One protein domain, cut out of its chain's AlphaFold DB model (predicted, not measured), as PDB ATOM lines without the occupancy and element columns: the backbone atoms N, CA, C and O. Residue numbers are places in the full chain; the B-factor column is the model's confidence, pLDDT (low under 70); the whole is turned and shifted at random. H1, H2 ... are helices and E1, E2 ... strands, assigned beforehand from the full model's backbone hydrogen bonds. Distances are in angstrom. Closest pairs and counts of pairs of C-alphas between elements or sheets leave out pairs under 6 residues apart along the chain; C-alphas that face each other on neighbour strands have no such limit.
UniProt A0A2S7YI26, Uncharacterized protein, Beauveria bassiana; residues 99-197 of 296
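AT A GLANCE: This is residues 99 to 197 of the 296 residues of an uncharacterized protein of Beauveria bassiana (UniProt A0A2S7YI26). A two-stranded hairpin, E1 and E2, and a helical hairpin, H2 and H3, make the body, with H2 packing on E2. H1 packs on E1, and its last residues come close to H2 and H3; the short helix H4 turns off from the end of H3. The loop residues 129 to 134 stick out. The printed part has 99 residues, in the order H1 E1 E2 H2 H3 H4, with an antiparallel sheet and the mixed class of helices and strands. It is compact, with a radius of gyration of the C-alphas of 14.4 A and spans of 42 by 34 by 24 A.

HOW THE PARTS SIT: H1, residues 99 to 112, comes closest to E1, residues 122 to 128, at the C-alphas of Ala 109 and Leu 124, 5.6 A apart. E1 and E2, residues 135 to 141, form an antiparallel hairpin at 163 degrees, with N 125 and O 138 within hydrogen-bond range at 2.9 A. The closest C-alphas of E2 and H2, residues 150 to 167, are those of Val 141 and Leu 153, 6.2 A apart. H1 is close to H2 but not clearly touching, at a steep tilt of 53 degrees, opposite ways; their closest C-alphas, of Ser 112 and Ile 156, are 5.8 A apart. H2 and H3, residues 176 to 187, form a helical hairpin and touch at a shallow tilt of 8 degrees, with the C-alphas of Gly 159 and Met 187 closest at 5.2 A. H4, residues 189 to 196, is about perpendicular to H3, at 73 degrees, and apart from H2. In H1, H2, H3 and H4 every O i to N i+4 pair is within hydrogen-bond range.

IN THESE COORDINATES: H1 begins at C-alpha 99, (-53.375, 75.966, 80.643), and spans 19.7 A. E1 spans 20.1 A, E2 19.8 A, H2 25.5 A and H3 16.3 A. H4 ends at C-alpha 196, (-23.042, 85.617, 86.372).

THE WHOLE: The C-alphas of Gly 131 and Arg 197 are the two farthest apart, at 46.3 A. The printed part has no cut, no link is long, and no printed residue has a pLDDT under 70.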
ATOM      1  N   ASP A  99     -54.383  75.057  81.208       85.81
ATOM      2  CA  ASP A  99     -53.375  75.966  80.643       85.81
ATOM      3  C   ASP A  99     -52.780  76.903  81.706       85.81
ATOM      4  O   ASP A  99     -51.577  77.165  81.693       85.81
ATOM      5  N   ARG A 100     -53.598  77.361  82.665       87.69
ATOM      6  CA  ARG A 100     -53.139  78.179  83.797       87.69
ATOM      7  C   ARG A 100     -52.321  77.356  84.778       87.69
ATOM      8  O   ARG A 100     -51.278  77.824  85.227       87.69
ATOM      9  N   GLU A 101     -52.760  76.137  85.067       88.06
ATOM     10  CA  GLU A 101     -52.011  75.185  85.885       88.06
ATOM     11  C   GLU A 101     -50.621  74.933  85.292       88.06
ATOM     12  O   GLU A 101     -49.614  75.083  85.982       88.06
ATOM     13  N   ARG A 102     -50.548  74.650  83.987       89.69
ATOM     14  CA  ARG A 102     -49.293  74.441  83.262       89.69
ATOM     15  C   ARG A 102     -48.368  75.653  83.361       89.69
ATOM     16  O   ARG A 102     -47.177  75.481  83.605       89.69
ATOM     17  N   ASP A 103     -48.884  76.865  83.172       91.88
ATOM     18  CA  ASP A 103     -48.080  78.092  83.250       91.88
ATOM     19  C   ASP A 103     -47.544  78.342  84.670       91.88
ATOM     20  O   ASP A 103     -46.372  78.705  84.843       91.88
ATOM     21  N   LEU A 104     -48.366  78.087  85.692       92.19
ATOM     22  CA  LEU A 104     -47.963  78.162  87.097       92.19
ATOM     23  C   LEU A 104     -46.900  77.111  87.421       92.19
ATOM     24  O   LEU A 104     -45.830  77.464  87.912       92.19
ATOM     25  N   VAL A 105     -47.139  75.845  87.075       93.94
ATOM     26  CA  VAL A 105     -46.181  74.748  87.273       93.94
ATOM     27  C   VAL A 105     -44.871  75.041  86.555       93.94
ATOM     28  O   VAL A 105     -43.815  74.866  87.151       93.94
ATOM     29  N   ASN A 106     -44.899  75.552  85.323       93.69
ATOM     30  CA  ASN A 106     -43.688  75.936  84.596       93.69
ATOM     31  C   ASN A 106     -42.903  77.035  85.321       93.69
ATOM     32  O   ASN A 106     -41.675  76.968  85.415       93.69
ATOM     33  N   THR A 107     -43.606  78.039  85.847       94.88
ATOM     34  CA  THR A 107     -42.996  79.148  86.589       94.88
ATOM     35  C   THR A 107     -42.401  78.661  87.908       94.88
ATOM     36  O   THR A 107     -41.240  78.941  88.203       94.88
ATOM     37  N   LEU A 108     -43.144  77.869  88.680       95.94
ATOM     38  CA  LEU A 108     -42.674  77.313  89.946       95.94
ATOM     39  C   LEU A 108     -41.535  76.314  89.719       95.94
ATOM     40  O   LEU A 108     -40.502  76.411  90.371       95.94
ATOM     41  N   ALA A 109     -41.641  75.412  88.744       95.56
ATOM     42  CA  ALA A 109     -40.559  74.503  88.375       95.56
ATOM     43  C   ALA A 109     -39.295  75.290  88.002       95.56
ATOM     44  O   ALA A 109     -38.195  74.961  88.453       95.56
ATOM     45  N   PHE A 110     -39.450  76.391  87.261       94.81
ATOM     46  CA  PHE A 110     -38.344  77.292  86.989       94.81
ATOM     47  C   PHE A 110     -37.758  77.897  88.270       94.81
ATOM     48  O   PHE A 110     -36.539  77.892  88.407       94.81
ATOM     49  N   LEU A 111     -38.558  78.400  89.209       96.25
ATOM     50  CA  LEU A 111     -38.068  78.984  90.466       96.25
ATOM     51  C   LEU A 111     -37.413  77.954  91.399       96.25
ATOM     52  O   LEU A 111     -36.389  78.255  92.005       96.25
ATOM     53  N   SER A 112     -37.942  76.730  91.447       96.44
ATOM     54  CA  SER A 112     -37.444  75.638  92.296       96.44
ATOM     55  C   SER A 112     -36.002  75.242  91.979       96.44
ATOM     56  O   SER A 112     -35.275  74.755  92.839       96.44
ATOM     57  N   ASN A 113     -35.553  75.473  90.745       94.69
ATOM     58  CA  ASN A 113     -34.169  75.262  90.365       94.69
ATOM     59  C   ASN A 113     -33.316  76.396  90.959       94.69
ATOM     60  O   ASN A 113     -33.127  77.425  90.310       94.69
ATOM     61  N   ILE A 114     -32.837  76.215  92.194       93.69
ATOM     62  CA  ILE A 114     -32.064  77.215  92.954       93.69
ATOM     63  C   ILE A 114     -30.561  77.228  92.622       93.69
ATOM     64  O   ILE A 114     -29.858  78.165  93.009       93.69
ATOM     65  N   GLY A 115     -30.068  76.254  91.846       91.06
ATOM     66  CA  GLY A 115     -28.677  76.159  91.383       91.06
ATOM     67  C   GLY A 115     -28.488  75.176  90.216       91.06
ATOM     68  O   GLY A 115     -29.338  74.330  89.954       91.06
ATOM     69  N   GLU A 116     -27.366  75.276  89.499       86.69
ATOM     70  CA  GLU A 116     -26.993  74.395  88.380       86.69
ATOM     71  C   GLU A 116     -26.242  73.133  88.874       86.69
ATOM     72  O   GLU A 116     -25.112  72.863  88.452       86.69
ATOM     73  N   ASP A 117     -26.870  72.345  89.761       89.19
ATOM     74  CA  ASP A 117     -26.353  71.043  90.213       89.19
ATOM     75  C   ASP A 117     -27.111  69.869  89.560       89.19
ATOM     76  O   ASP A 117     -28.273  69.629  89.891       89.19
ATOM     77  N   PRO A 118     -26.484  69.100  88.647       89.88
ATOM     78  CA  PRO A 118     -27.144  67.967  87.993       89.88
ATOM     79  C   PRO A 118     -27.510  66.829  88.958       89.88
ATOM     80  O   PRO A 118     -28.318  65.974  88.607       89.88
ATOM     81  N   ASN A 119     -26.935  66.809  90.161       91.75
ATOM     82  CA  ASN A 119     -27.223  65.794  91.169       91.75
ATOM     83  C   ASN A 119     -28.483  66.093  91.992       91.75
ATOM     84  O   ASN A 119     -28.945  65.204  92.698       91.75
ATOM     85  N   HIS A 120     -29.025  67.311  91.890       93.25
ATOM     86  CA  HIS A 120     -30.115  67.809  92.731       93.25
ATOM     87  C   HIS A 120     -31.108  68.662  91.921       93.25
ATOM     88  O   HIS A 120     -31.403  69.817  92.220       93.25
ATOM     89  N   VAL A 121     -31.592  68.080  90.835       94.06
ATOM     90  CA  VAL A 121     -32.668  68.566  89.980       94.06
ATOM     91  C   VAL A 121     -34.025  68.416  90.689       94.06
ATOM     92  O   VAL A 121     -34.432  67.301  91.029       94.06
ATOM     93  N   PRO A 122     -34.763  69.521  90.887       95.81
ATOM     94  CA  PRO A 122     -36.114  69.473  91.420       95.81
ATOM     95  C   PRO A 122     -37.133  69.051  90.351       95.81
ATOM     96  O   PRO A 122     -37.018  69.410  89.176       95.81
ATOM     97  N   ALA A 123     -38.166  68.340  90.785       94.19
ATOM     98  CA  ALA A 123     -39.394  68.067  90.056       94.19
ATOM     99  C   ALA A 123     -40.572  68.628  90.859       94.19
ATOM    100  O   ALA A 123     -40.598  68.509  92.086       94.19
ATOM    101  N   LEU A 124     -41.528  69.245  90.167       94.00
ATOM    102  CA  LEU A 124     -42.656  69.935  90.784       94.00
ATOM    103  C   LEU A 124     -43.973  69.462  90.174       94.00
ATOM    104  O   LEU A 124     -44.081  69.307  88.959       94.00
ATOM    105  N   CYS A 125     -44.968  69.267  91.030       90.62
ATOM    106  CA  CYS A 125     -46.352  69.004  90.663       90.62
ATOM    107  C   CYS A 125     -47.251  69.958  91.455       90.62
ATOM    108  O   CYS A 125     -46.924  70.324  92.583       90.62
ATOM    109  N   MET A 126     -48.361  70.379  90.856       89.81
ATOM    110  CA  MET A 126     -49.374  71.189  91.517       89.81
ATOM    111  C   MET A 126     -50.706  70.452  91.461       89.81
ATOM    112  O   MET A 126     -50.999  69.774  90.482       89.81
ATOM    113  N   HIS A 127     -51.491  70.568  92.521       85.00
ATOM    114  CA  HIS A 127     -52.812  69.968  92.610       85.00
ATOM    115  C   HIS A 127     -53.772  70.952  93.267       85.00
ATOM    116  O   HIS A 127     -53.475  71.500  94.324       85.00
ATOM    117  N   GLU A 128     -54.925  71.187  92.655       84.56
ATOM    118  CA  GLU A 128     -55.997  71.949  93.289       84.56
ATOM    119  C   GLU A 128     -56.721  71.072  94.316       84.56
ATOM    120  O   GLU A 128     -57.139  69.960  93.993       84.56
ATOM    121  N   LYS A 129     -56.866  71.556  95.554       82.44
ATOM    122  CA  LYS A 129     -57.578  70.815  96.598       82.44
ATOM    123  C   LYS A 129     -59.092  70.886  96.354       82.44
ATOM    124  O   LYS A 129     -59.640  71.991  96.347       82.44
ATOM    125  N   PRO A 130     -59.804  69.750  96.271       76.44
ATOM    126  CA  PRO A 130     -61.257  69.765  96.155       76.44
ATOM    127  C   PRO A 130     -61.905  70.455  97.365       76.44
ATOM    128  O   PRO A 130     -61.646  70.082  98.509       76.44
ATOM    129  N   GLY A 131     -62.772  71.441  97.118       74.38
ATOM    130  CA  GLY A 131     -63.566  72.104  98.162       74.38
ATOM    131  C   GLY A 131     -62.841  73.185  98.973       74.38
ATOM    132  O   GLY A 131     -63.408  73.676  99.947       74.38
ATOM    133  N   THR A 132     -61.624  73.578  98.590       74.06
ATOM    134  CA  THR A 132     -60.938  74.751  99.157       74.06
ATOM    135  C   THR A 132     -60.385  75.632  98.045       74.06
ATOM    136  O   THR A 132     -59.924  75.103  97.039       74.06
ATOM    137  N   ASP A 133     -60.314  76.943  98.268       75.75
ATOM    138  CA  ASP A 133     -59.722  77.912  97.328       75.75
ATOM    139  C   ASP A 133     -58.177  77.883  97.360       75.75
ATOM    140  O   ASP A 133     -57.509  78.906  97.519       75.75
ATOM    141  N   GLY A 134     -57.583  76.689  97.297       82.94
ATOM    142  CA  GLY A 134     -56.155  76.481  97.516       82.94
ATOM    143  C   GLY A 134     -55.554  75.384  96.648       82.94
ATOM    144  O   GLY A 134     -56.209  74.412  96.269       82.94
ATOM    145  N   SER A 135     -54.262  75.524  96.366       86.81
ATOM    146  CA  SER A 135     -53.473  74.530  95.636       86.81
ATOM    147  C   SER A 135     -52.343  73.986  96.506       86.81
ATOM    148  O   SER A 135     -51.735  74.714  97.289       86.81
ATOM    149  N   GLU A 136     -52.043  72.702  96.351       90.38
ATOM    150  CA  GLU A 136     -50.859  72.052  96.903       90.38
ATOM    151  C   GLU A 136     -49.755  72.016  95.864       90.38
ATOM    152  O   GLU A 136     -49.991  71.742  94.687       90.38
ATOM    153  N   VAL A 137     -48.531  72.265  96.319       92.75
ATOM    154  CA  VAL A 137     -47.328  72.162  95.502       92.75
ATOM    155  C   VAL A 137     -46.474  71.041  96.074       92.75
ATOM    156  O   VAL A 137     -45.980  71.128  97.196       92.75
ATOM    157  N   PHE A 138     -46.296  69.985  95.290       94.31
ATOM    158  CA  PHE A 138     -45.442  68.853  95.613       94.31
ATOM    159  C   PHE A 138     -44.082  69.041  94.962       94.31
ATOM    160  O   PHE A 138     -43.989  69.347  93.773       94.31
ATOM    161  N   ILE A 139     -43.024  68.837  95.742       95.50
ATOM    162  CA  ILE A 139     -41.647  69.053  95.304       95.50
ATOM    163  C   ILE A 139     -40.836  67.817  95.658       95.50
ATOM    164  O   ILE A 139     -40.828  67.369  96.803       95.50
ATOM    165  N   ALA A 140     -40.130  67.289  94.670       95.31
ATOM    166  CA  ALA A 140     -39.150  66.233  94.840       95.31
ATOM    167  C   ALA A 140     -37.798  66.725  94.323       95.31
ATOM    168  O   ALA A 140     -37.742  67.500  93.377       95.31
ATOM    169  N   VAL A 141     -36.704  66.272  94.926       95.88
ATOM    170  CA  VAL A 141     -35.337  66.563  94.470       95.88
ATOM    171  C   VAL A 141     -34.621  65.227  94.358       95.88
ATOM    172  O   VAL A 141     -34.675  64.431  95.302       95.88
ATOM    173  N   ASN A 142     -33.990  64.940  93.216       93.50
ATOM    174  CA  ASN A 142     -33.187  63.724  93.115       93.50
ATOM    175  C   ASN A 142     -31.974  63.804  94.052       93.50
ATOM    176  O   ASN A 142     -31.520  64.879  94.437       93.50
ATOM    177  N   GLN A 143     -31.482  62.634  94.436       92.69
ATOM    178  CA  GLN A 143     -30.388  62.487  95.383       92.69
ATOM    179  C   GLN A 143     -29.252  61.739  94.696       92.69
ATOM    180  O   GLN A 143     -29.497  60.713  94.055       92.69
ATOM    181  N   ALA A 144     -28.018  62.227  94.822       91.94
ATOM    182  CA  ALA A 144     -26.844  61.468  94.384       91.94
ATOM    183  C   ALA A 144     -26.364  60.513  95.483       91.94
ATOM    184  O   ALA A 144     -25.812  59.449  95.202       91.94
ATOM    185  N   ARG A 145     -26.586  60.884  96.744       92.81
ATOM    186  CA  ARG A 145     -26.313  60.097  97.945       92.81
ATOM    187  C   ARG A 145     -27.539  60.154  98.837       92.81
ATOM    188  O   ARG A 145     -28.214  61.169  98.911       92.81
ATOM    189  N   HIS A 146     -27.802  59.084  99.573       92.19
ATOM    190  CA  HIS A 146     -28.941  59.050 100.483       92.19
ATOM    191  C   HIS A 146     -28.972  60.283 101.411       92.19
ATOM    192  O   HIS A 146     -28.055  60.490 102.209       92.19
ATOM    193  N   GLY A 147     -30.031  61.087 101.290       91.06
ATOM    194  CA  GLY A 147     -30.279  62.279 102.101       91.06
ATOM    195  C   GLY A 147     -29.623  63.583 101.626       91.06
ATOM    196  O   GLY A 147     -29.920  64.624 102.208       91.06
ATOM    197  N   ASP A 148     -28.785  63.585 100.582       92.38
ATOM    198  CA  ASP A 148     -28.091  64.809 100.134       92.38
ATOM    199  C   ASP A 148     -29.009  65.855  99.477       92.38
ATOM    200  O   ASP A 148     -28.712  67.047  99.521       92.38
ATOM    201  N   GLY A 149     -30.169  65.434  98.972       92.44
ATOM    202  CA  GLY A 149     -31.211  66.329  98.466       92.44
ATOM    203  C   GLY A 149     -32.096  66.974  99.543       92.44
ATOM    204  O   GLY A 149     -32.838  67.900  99.222       92.44
ATOM    205  N   LEU A 150     -32.043  66.532 100.810       94.81
ATOM    206  CA  LEU A 150     -32.908  67.068 101.877       94.81
ATOM    207  C   LEU A 150     -32.660  68.557 102.188       94.81
ATOM    208  O   LEU A 150     -33.643  69.289 102.305       94.81
ATOM    209  N   PRO A 151     -31.405  69.044 102.294       94.88
ATOM    210  CA  PRO A 151     -31.149  70.469 102.499       94.88
ATOM    211  C   PRO A 151     -31.698  71.322 101.352       94.88
ATOM    212  O   PRO A 151     -32.346  72.332 101.591       94.88
ATOM    213  N   ILE A 152     -31.523  70.863 100.111       94.88
ATOM    214  CA  ILE A 152     -31.993  71.567  98.912       94.88
ATOM    215  C   ILE A 152     -33.519  71.611  98.877       94.88
ATOM    216  O   ILE A 152     -34.101  72.653  98.594       94.88
ATOM    217  N   LEU A 153     -34.181  70.500  99.211       95.75
ATOM    218  CA  LEU A 153     -35.637  70.459  99.316       95.75
ATOM    219  C   LEU A 153     -36.155  71.440 100.378       95.75
ATOM    220  O   LEU A 153     -37.155  72.116 100.141       95.75
ATOM    221  N   LYS A 154     -35.465  71.547 101.522       96.50
ATOM    222  CA  LYS A 154     -35.798  72.515 102.572       96.50
ATOM    223  C   LYS A 154     -35.645  73.956 102.079       96.50
ATOM    224  O   LYS A 154     -36.583  74.730 102.223       96.50
ATOM    225  N   ASP A 155     -34.525  74.289 101.441       96.38
ATOM    226  CA  ASP A 155     -34.283  75.631 100.893       96.38
ATOM    227  C   ASP A 155     -35.355  76.025  99.863       96.38
ATOM    228  O   ASP A 155     -35.846  77.156  99.856       96.38
ATOM    229  N   ILE A 156     -35.759  75.079  99.007       97.25
ATOM    230  CA  ILE A 156     -36.830  75.293  98.029       97.25
ATOM    231  C   ILE A 156     -38.176  75.518  98.729       97.25
ATOM    232  O   ILE A 156     -38.898  76.448  98.364       97.25
ATOM    233  N   LYS A 157     -38.519  74.687  99.721       96.56
ATOM    234  CA  LYS A 157     -39.757  74.818 100.502       96.56
ATOM    235  C   LYS A 157     -39.830  76.185 101.178       96.56
ATOM    236  O   LYS A 157     -40.807  76.901 100.980       96.56
ATOM    237  N   ASP A 158     -38.793  76.555 101.923       97.06
ATOM    238  CA  ASP A 158     -38.745  77.815 102.666       97.06
ATOM    239  C   ASP A 158     -38.809  79.014 101.691       97.06
ATOM    240  O   ASP A 158     -39.498  80.006 101.940       97.06
ATOM    241  N   GLY A 159     -38.165  78.908 100.522       96.75
ATOM    242  CA  GLY A 159     -38.272  79.891  99.440       96.75
ATOM    243  C   GLY A 159     -39.702  80.072  98.922       96.75
ATOM    244  O   GLY A 159     -40.183  81.203  98.817       96.75
ATOM    245  N   PHE A 160     -40.408  78.975  98.640       97.38
ATOM    246  CA  PHE A 160     -41.797  79.040  98.191       97.38
ATOM    247  C   PHE A 160     -42.749  79.553  99.262       97.38
ATOM    248  O   PHE A 160     -43.607  80.371  98.945       97.38
ATOM    249  N   GLU A 161     -42.584  79.148 100.520       96.31
ATOM    250  CA  GLU A 161     -43.403  79.656 101.626       96.31
ATOM    251  C   GLU A 161     -43.298  81.181 101.744       96.31
ATOM    252  O   GLU A 161     -44.319  81.857 101.858       96.31
ATOM    253  N   ASN A 162     -42.095  81.747 101.604       95.88
ATOM    254  CA  ASN A 162     -41.896  83.199 101.607       95.88
ATOM    255  C   ASN A 162     -42.569  83.899 100.412       95.88
ATOM    256  O   ASN A 162     -43.183  84.964 100.564       95.88
ATOM    257  N   ILE A 163     -42.476  83.307  99.217       95.75
ATOM    258  CA  ILE A 163     -43.122  83.834  98.006       95.75
ATOM    259  C   ILE A 163     -44.647  83.785  98.157       95.75
ATOM    260  O   ILE A 163     -45.308  84.805  97.963       95.75
ATOM    261  N   PHE A 164     -45.209  82.644  98.555       94.31
ATOM    262  CA  PHE A 164     -46.651  82.466  98.729       94.31
ATOM    263  C   PHE A 164     -47.209  83.340  99.852       94.31
ATOM    264  O   PHE A 164     -48.270  83.937  99.682       94.31
ATOM    265  N   HIS A 165     -46.469  83.509 100.952       93.31
ATOM    266  CA  HIS A 165     -46.832  84.444 102.015       93.31
ATOM    267  C   HIS A 165     -46.879  85.901 101.529       93.31
ATOM    268  O   HIS A 165     -47.700  86.690 101.989       93.31
ATOM    269  N   SER A 166     -46.008  86.279 100.592       93.50
ATOM    270  CA  SER A 166     -46.040  87.623 100.004       93.50
ATOM    271  C   SER A 166     -47.192  87.774  99.011       93.50
ATOM    272  O   SER A 166     -47.888  88.787  99.033       93.50
ATOM    273  N   LEU A 167     -47.443  86.745  98.192       91.50
ATOM    274  CA  LEU A 167     -48.544  86.715  97.227       91.50
ATOM    275  C   LEU A 167     -49.920  86.779  97.898       91.50
ATOM    276  O   LEU A 167     -50.791  87.505  97.423       91.50
ATOM    277  N   SER A 168     -50.111  86.103  99.036       89.88
ATOM    278  CA  SER A 168     -51.383  86.134  99.774       89.88
ATOM    279  C   SER A 168     -51.744  87.523 100.313       89.88
ATOM    280  O   SER A 168     -52.896  87.777 100.659       89.88
ATOM    281  N   ARG A 169     -50.776  88.446 100.350       89.00
ATOM    282  CA  ARG A 169     -50.934  89.817 100.848       89.00
ATOM    283  C   ARG A 169     -50.999  90.868  99.738       89.00
ATOM    284  O   ARG A 169     -51.131  92.047 100.055       89.00
ATOM    285  N   VAL A 170     -50.944  90.475  98.460       87.25
ATOM    286  CA  VAL A 170     -50.882  91.407  97.312       87.25
ATOM    287  C   VAL A 170     -52.069  92.365  97.255       87.25
ATOM    288  O   VAL A 170     -51.888  93.544  96.976       87.25
ATOM    289  N   LEU A 171     -53.274  91.902  97.591       82.81
ATOM    290  CA  LEU A 171     -54.468  92.758  97.583       82.81
ATOM    291  C   LEU A 171     -54.480  93.806  98.709       82.81
ATOM    292  O   LEU A 171     -55.260  94.751  98.657       82.81
ATOM    293  N   GLN A 172     -53.644  93.633  99.735       86.69
ATOM    294  CA  GLN A 172     -53.624  94.463 100.943       86.69
ATOM    295  C   GLN A 172     -52.363  95.326 101.051       86.69
ATOM    296  O   GLN A 172     -52.309  96.223 101.890       86.69
ATOM    297  N   ASN A 173     -51.333  95.041 100.249       84.94
ATOM    298  CA  ASN A 173     -50.030  95.675 100.360       84.94
ATOM    299  C   ASN A 173     -49.535  96.146  98.981       84.94
ATOM    300  O   ASN A 173     -49.196  95.298  98.152       84.94
ATOM    301  N   PRO A 174     -49.435  97.467  98.738       82.44
ATOM    302  CA  PRO A 174     -48.928  97.995  97.471       82.44
ATOM    303  C   PRO A 174     -47.460  97.616  97.214       82.44
ATOM    304  O   PRO A 174     -47.061  97.512  96.060       82.44
ATOM    305  N   ASP A 175     -46.685  97.315  98.262       87.44
ATOM    306  CA  ASP A 175     -45.280  96.897  98.158       87.44
ATOM    307  C   ASP A 175     -45.122  95.371  97.996       87.44
ATOM    308  O   ASP A 175     -44.020  94.822  98.108       87.44
ATOM    309  N   ALA A 176     -46.220  94.637  97.786       88.69
ATOM    310  CA  ALA A 176     -46.165  93.183  97.676       88.69
ATOM    311  C   ALA A 176     -45.381  92.714  96.445       88.69
ATOM    312  O   ALA A 176     -44.711  91.686  96.523       88.69
ATOM    313  N   GLU A 177     -45.411  93.462  95.338       90.75
ATOM    314  CA  GLU A 177     -44.618  93.145  94.144       90.75
ATOM    315  C   GLU A 177     -43.115  93.163  94.460       90.75
ATOM    316  O   GLU A 177     -42.413  92.184  94.197       90.75
ATOM    317  N   ASP A 178     -42.638  94.212  95.134       92.19
ATOM    318  CA  ASP A 178     -41.244  94.343  95.570       92.19
ATOM    319  C   ASP A 178     -40.840  93.244  96.564       92.19
ATOM    320  O   ASP A 178     -39.701  92.757  96.554       92.19
ATOM    321  N   ALA A 179     -41.760  92.839  97.445       93.69
ATOM    322  CA  ALA A 179     -41.539  91.739  98.378       93.69
ATOM    323  C   ALA A 179     -41.420  90.393  97.647       93.69
ATOM    324  O   ALA A 179     -40.483  89.633  97.903       93.69
ATOM    325  N   VAL A 180     -42.317  90.120  96.694       94.81
ATOM    326  CA  VAL A 180     -42.281  88.913  95.857       94.81
ATOM    327  C   VAL A 180     -40.995  88.872  95.037       94.81
ATOM    328  O   VAL A 180     -40.299  87.857  95.050       94.81
ATOM    329  N   PHE A 181     -40.627  89.978  94.385       95.19
ATOM    330  CA  PHE A 181     -39.395  90.066  93.604       95.19
ATOM    331  C   PHE A 181     -38.158  89.776  94.460       95.19
ATOM    332  O   PHE A 181     -37.304  88.974  94.078       95.19
ATOM    333  N   ARG A 182     -38.081  90.363  95.657       96.06
ATOM    334  CA  ARG A 182     -36.986  90.110  96.601       96.06
ATOM    335  C   ARG A 182     -36.918  88.651  97.026       96.06
ATOM    336  O   ARG A 182     -35.840  88.070  96.966       96.06
ATOM    337  N   ASN A 183     -38.048  88.044  97.378       96.75
ATOM    338  CA  ASN A 183     -38.092  86.638  97.775       96.75
ATOM    339  C   ASN A 183     -37.669  85.708  96.630       96.75
ATOM    340  O   ASN A 183     -36.911  84.765  96.858       96.75
ATOM    341  N   ILE A 184     -38.059  86.020  95.389       96.75
ATOM    342  CA  ILE A 184     -37.586  85.314  94.190       96.75
ATOM    343  C   ILE A 184     -36.064  85.441  94.047       96.75
ATOM    344  O   ILE A 184     -35.380  84.436  93.832       96.75
ATOM    345  N   VAL A 185     -35.511  86.652  94.174       96.88
ATOM    346  CA  VAL A 185     -34.062  86.892  94.063       96.88
ATOM    347  C   VAL A 185     -33.290  86.174  95.170       96.88
ATOM    348  O   VAL A 185     -32.252  85.574  94.883       96.88
ATOM    349  N   THR A 186     -33.793  86.183  96.404       96.44
ATOM    350  CA  THR A 186     -33.190  85.484  97.546       96.44
ATOM    351  C   THR A 186     -33.171  83.974  97.315       96.44
ATOM    352  O   THR A 186     -32.094  83.368  97.351       96.44
ATOM    353  N   MET A 187     -34.318  83.381  96.959       96.00
ATOM    354  CA  MET A 187     -34.442  81.954  96.636       96.00
ATOM    355  C   MET A 187     -33.519  81.547  95.475       96.00
ATOM    356  O   MET A 187     -32.858  80.514  95.516       96.00
ATOM    357  N   CYS A 188     -33.414  82.385  94.441       95.94
ATOM    358  CA  CYS A 188     -32.604  82.115  93.252       95.94
ATOM    359  C   CYS A 188     -31.151  82.610  93.355       95.94
ATOM    360  O   CYS A 188     -30.433  82.596  92.350       95.94
ATOM    361  N   SER A 189     -30.702  83.081  94.520       95.62
ATOM    362  CA  SER A 189     -29.440  83.816  94.656       95.62
ATOM    363  C   SER A 189     -28.219  83.002  94.213       95.62
ATOM    364  O   SER A 189     -27.353  83.517  93.500       95.62
ATOM    365  N   LEU A 190     -28.153  81.711  94.560       94.50
ATOM    366  CA  LEU A 190     -27.088  80.812  94.111       94.50
ATOM    367  C   LEU A 190     -27.059  80.710  92.582       94.50
ATOM    368  O   LEU A 190     -26.042  81.050  91.973       94.50
ATOM    369  N   ARG A 191     -28.186  80.359  91.961       95.12
ATOM    370  CA  ARG A 191     -28.328  80.290  90.505       95.12
ATOM    371  C   ARG A 191     -27.986  81.596  89.796       95.12
ATOM    372  O   ARG A 191     -27.341  81.574  88.746       95.12
ATOM    373  N   ILE A 192     -28.409  82.741  90.331       96.31
ATOM    374  CA  ILE A 192     -28.096  84.056  89.754       96.31
ATOM    375  C   ILE A 192     -26.574  84.265  89.751       96.31
ATOM    376  O   ILE A 192     -25.994  84.610  88.716       96.31
ATOM    377  N   ARG A 193     -25.897  83.975  90.870       94.94
ATOM    378  CA  ARG A 193     -24.429  84.064  90.964       94.94
ATOM    379  C   ARG A 193     -23.727  83.099  90.013       94.94
ATOM    380  O   ARG A 193     -22.744  83.490  89.387       94.94
ATOM    381  N   GLU A 194     -24.214  81.873  89.858       93.44
ATOM    382  CA  GLU A 194     -23.667  80.899  88.901       93.44
ATOM    383  C   GLU A 194     -23.798  81.384  87.455       93.44
ATOM    384  O   GLU A 194     -22.827  81.347  86.694       93.44
ATOM    385  N   ARG A 195     -24.966  81.928  87.089       94.31
ATOM    386  CA  ARG A 195     -25.225  82.498  85.758       94.31
ATOM    387  C   ARG A 195     -24.337  83.709  85.461       94.31
ATOM    388  O   ARG A 195     -23.908  83.873  84.317       94.31
ATOM    389  N   MET A 196     -24.007  84.511  86.475       95.00
ATOM    390  CA  MET A 196     -23.042  85.617  86.372       95.00
ATOM    391  C   MET A 196     -21.572  85.180  86.479       95.00
ATOM    392  O   MET A 196     -20.685  85.972  86.148       95.00
ATOM    393  N   ARG A 197     -21.326  83.923  86.878       93.31
ATOM    394  CA  ARG A 197     -20.015  83.300  87.139       93.31
ATOM    395  C   ARG A 197     -19.267  83.873  88.350       93.31
ATOM    396  O   ARG A 197     -18.046  83.966  88.331       93.31
TER     397      ARG A 197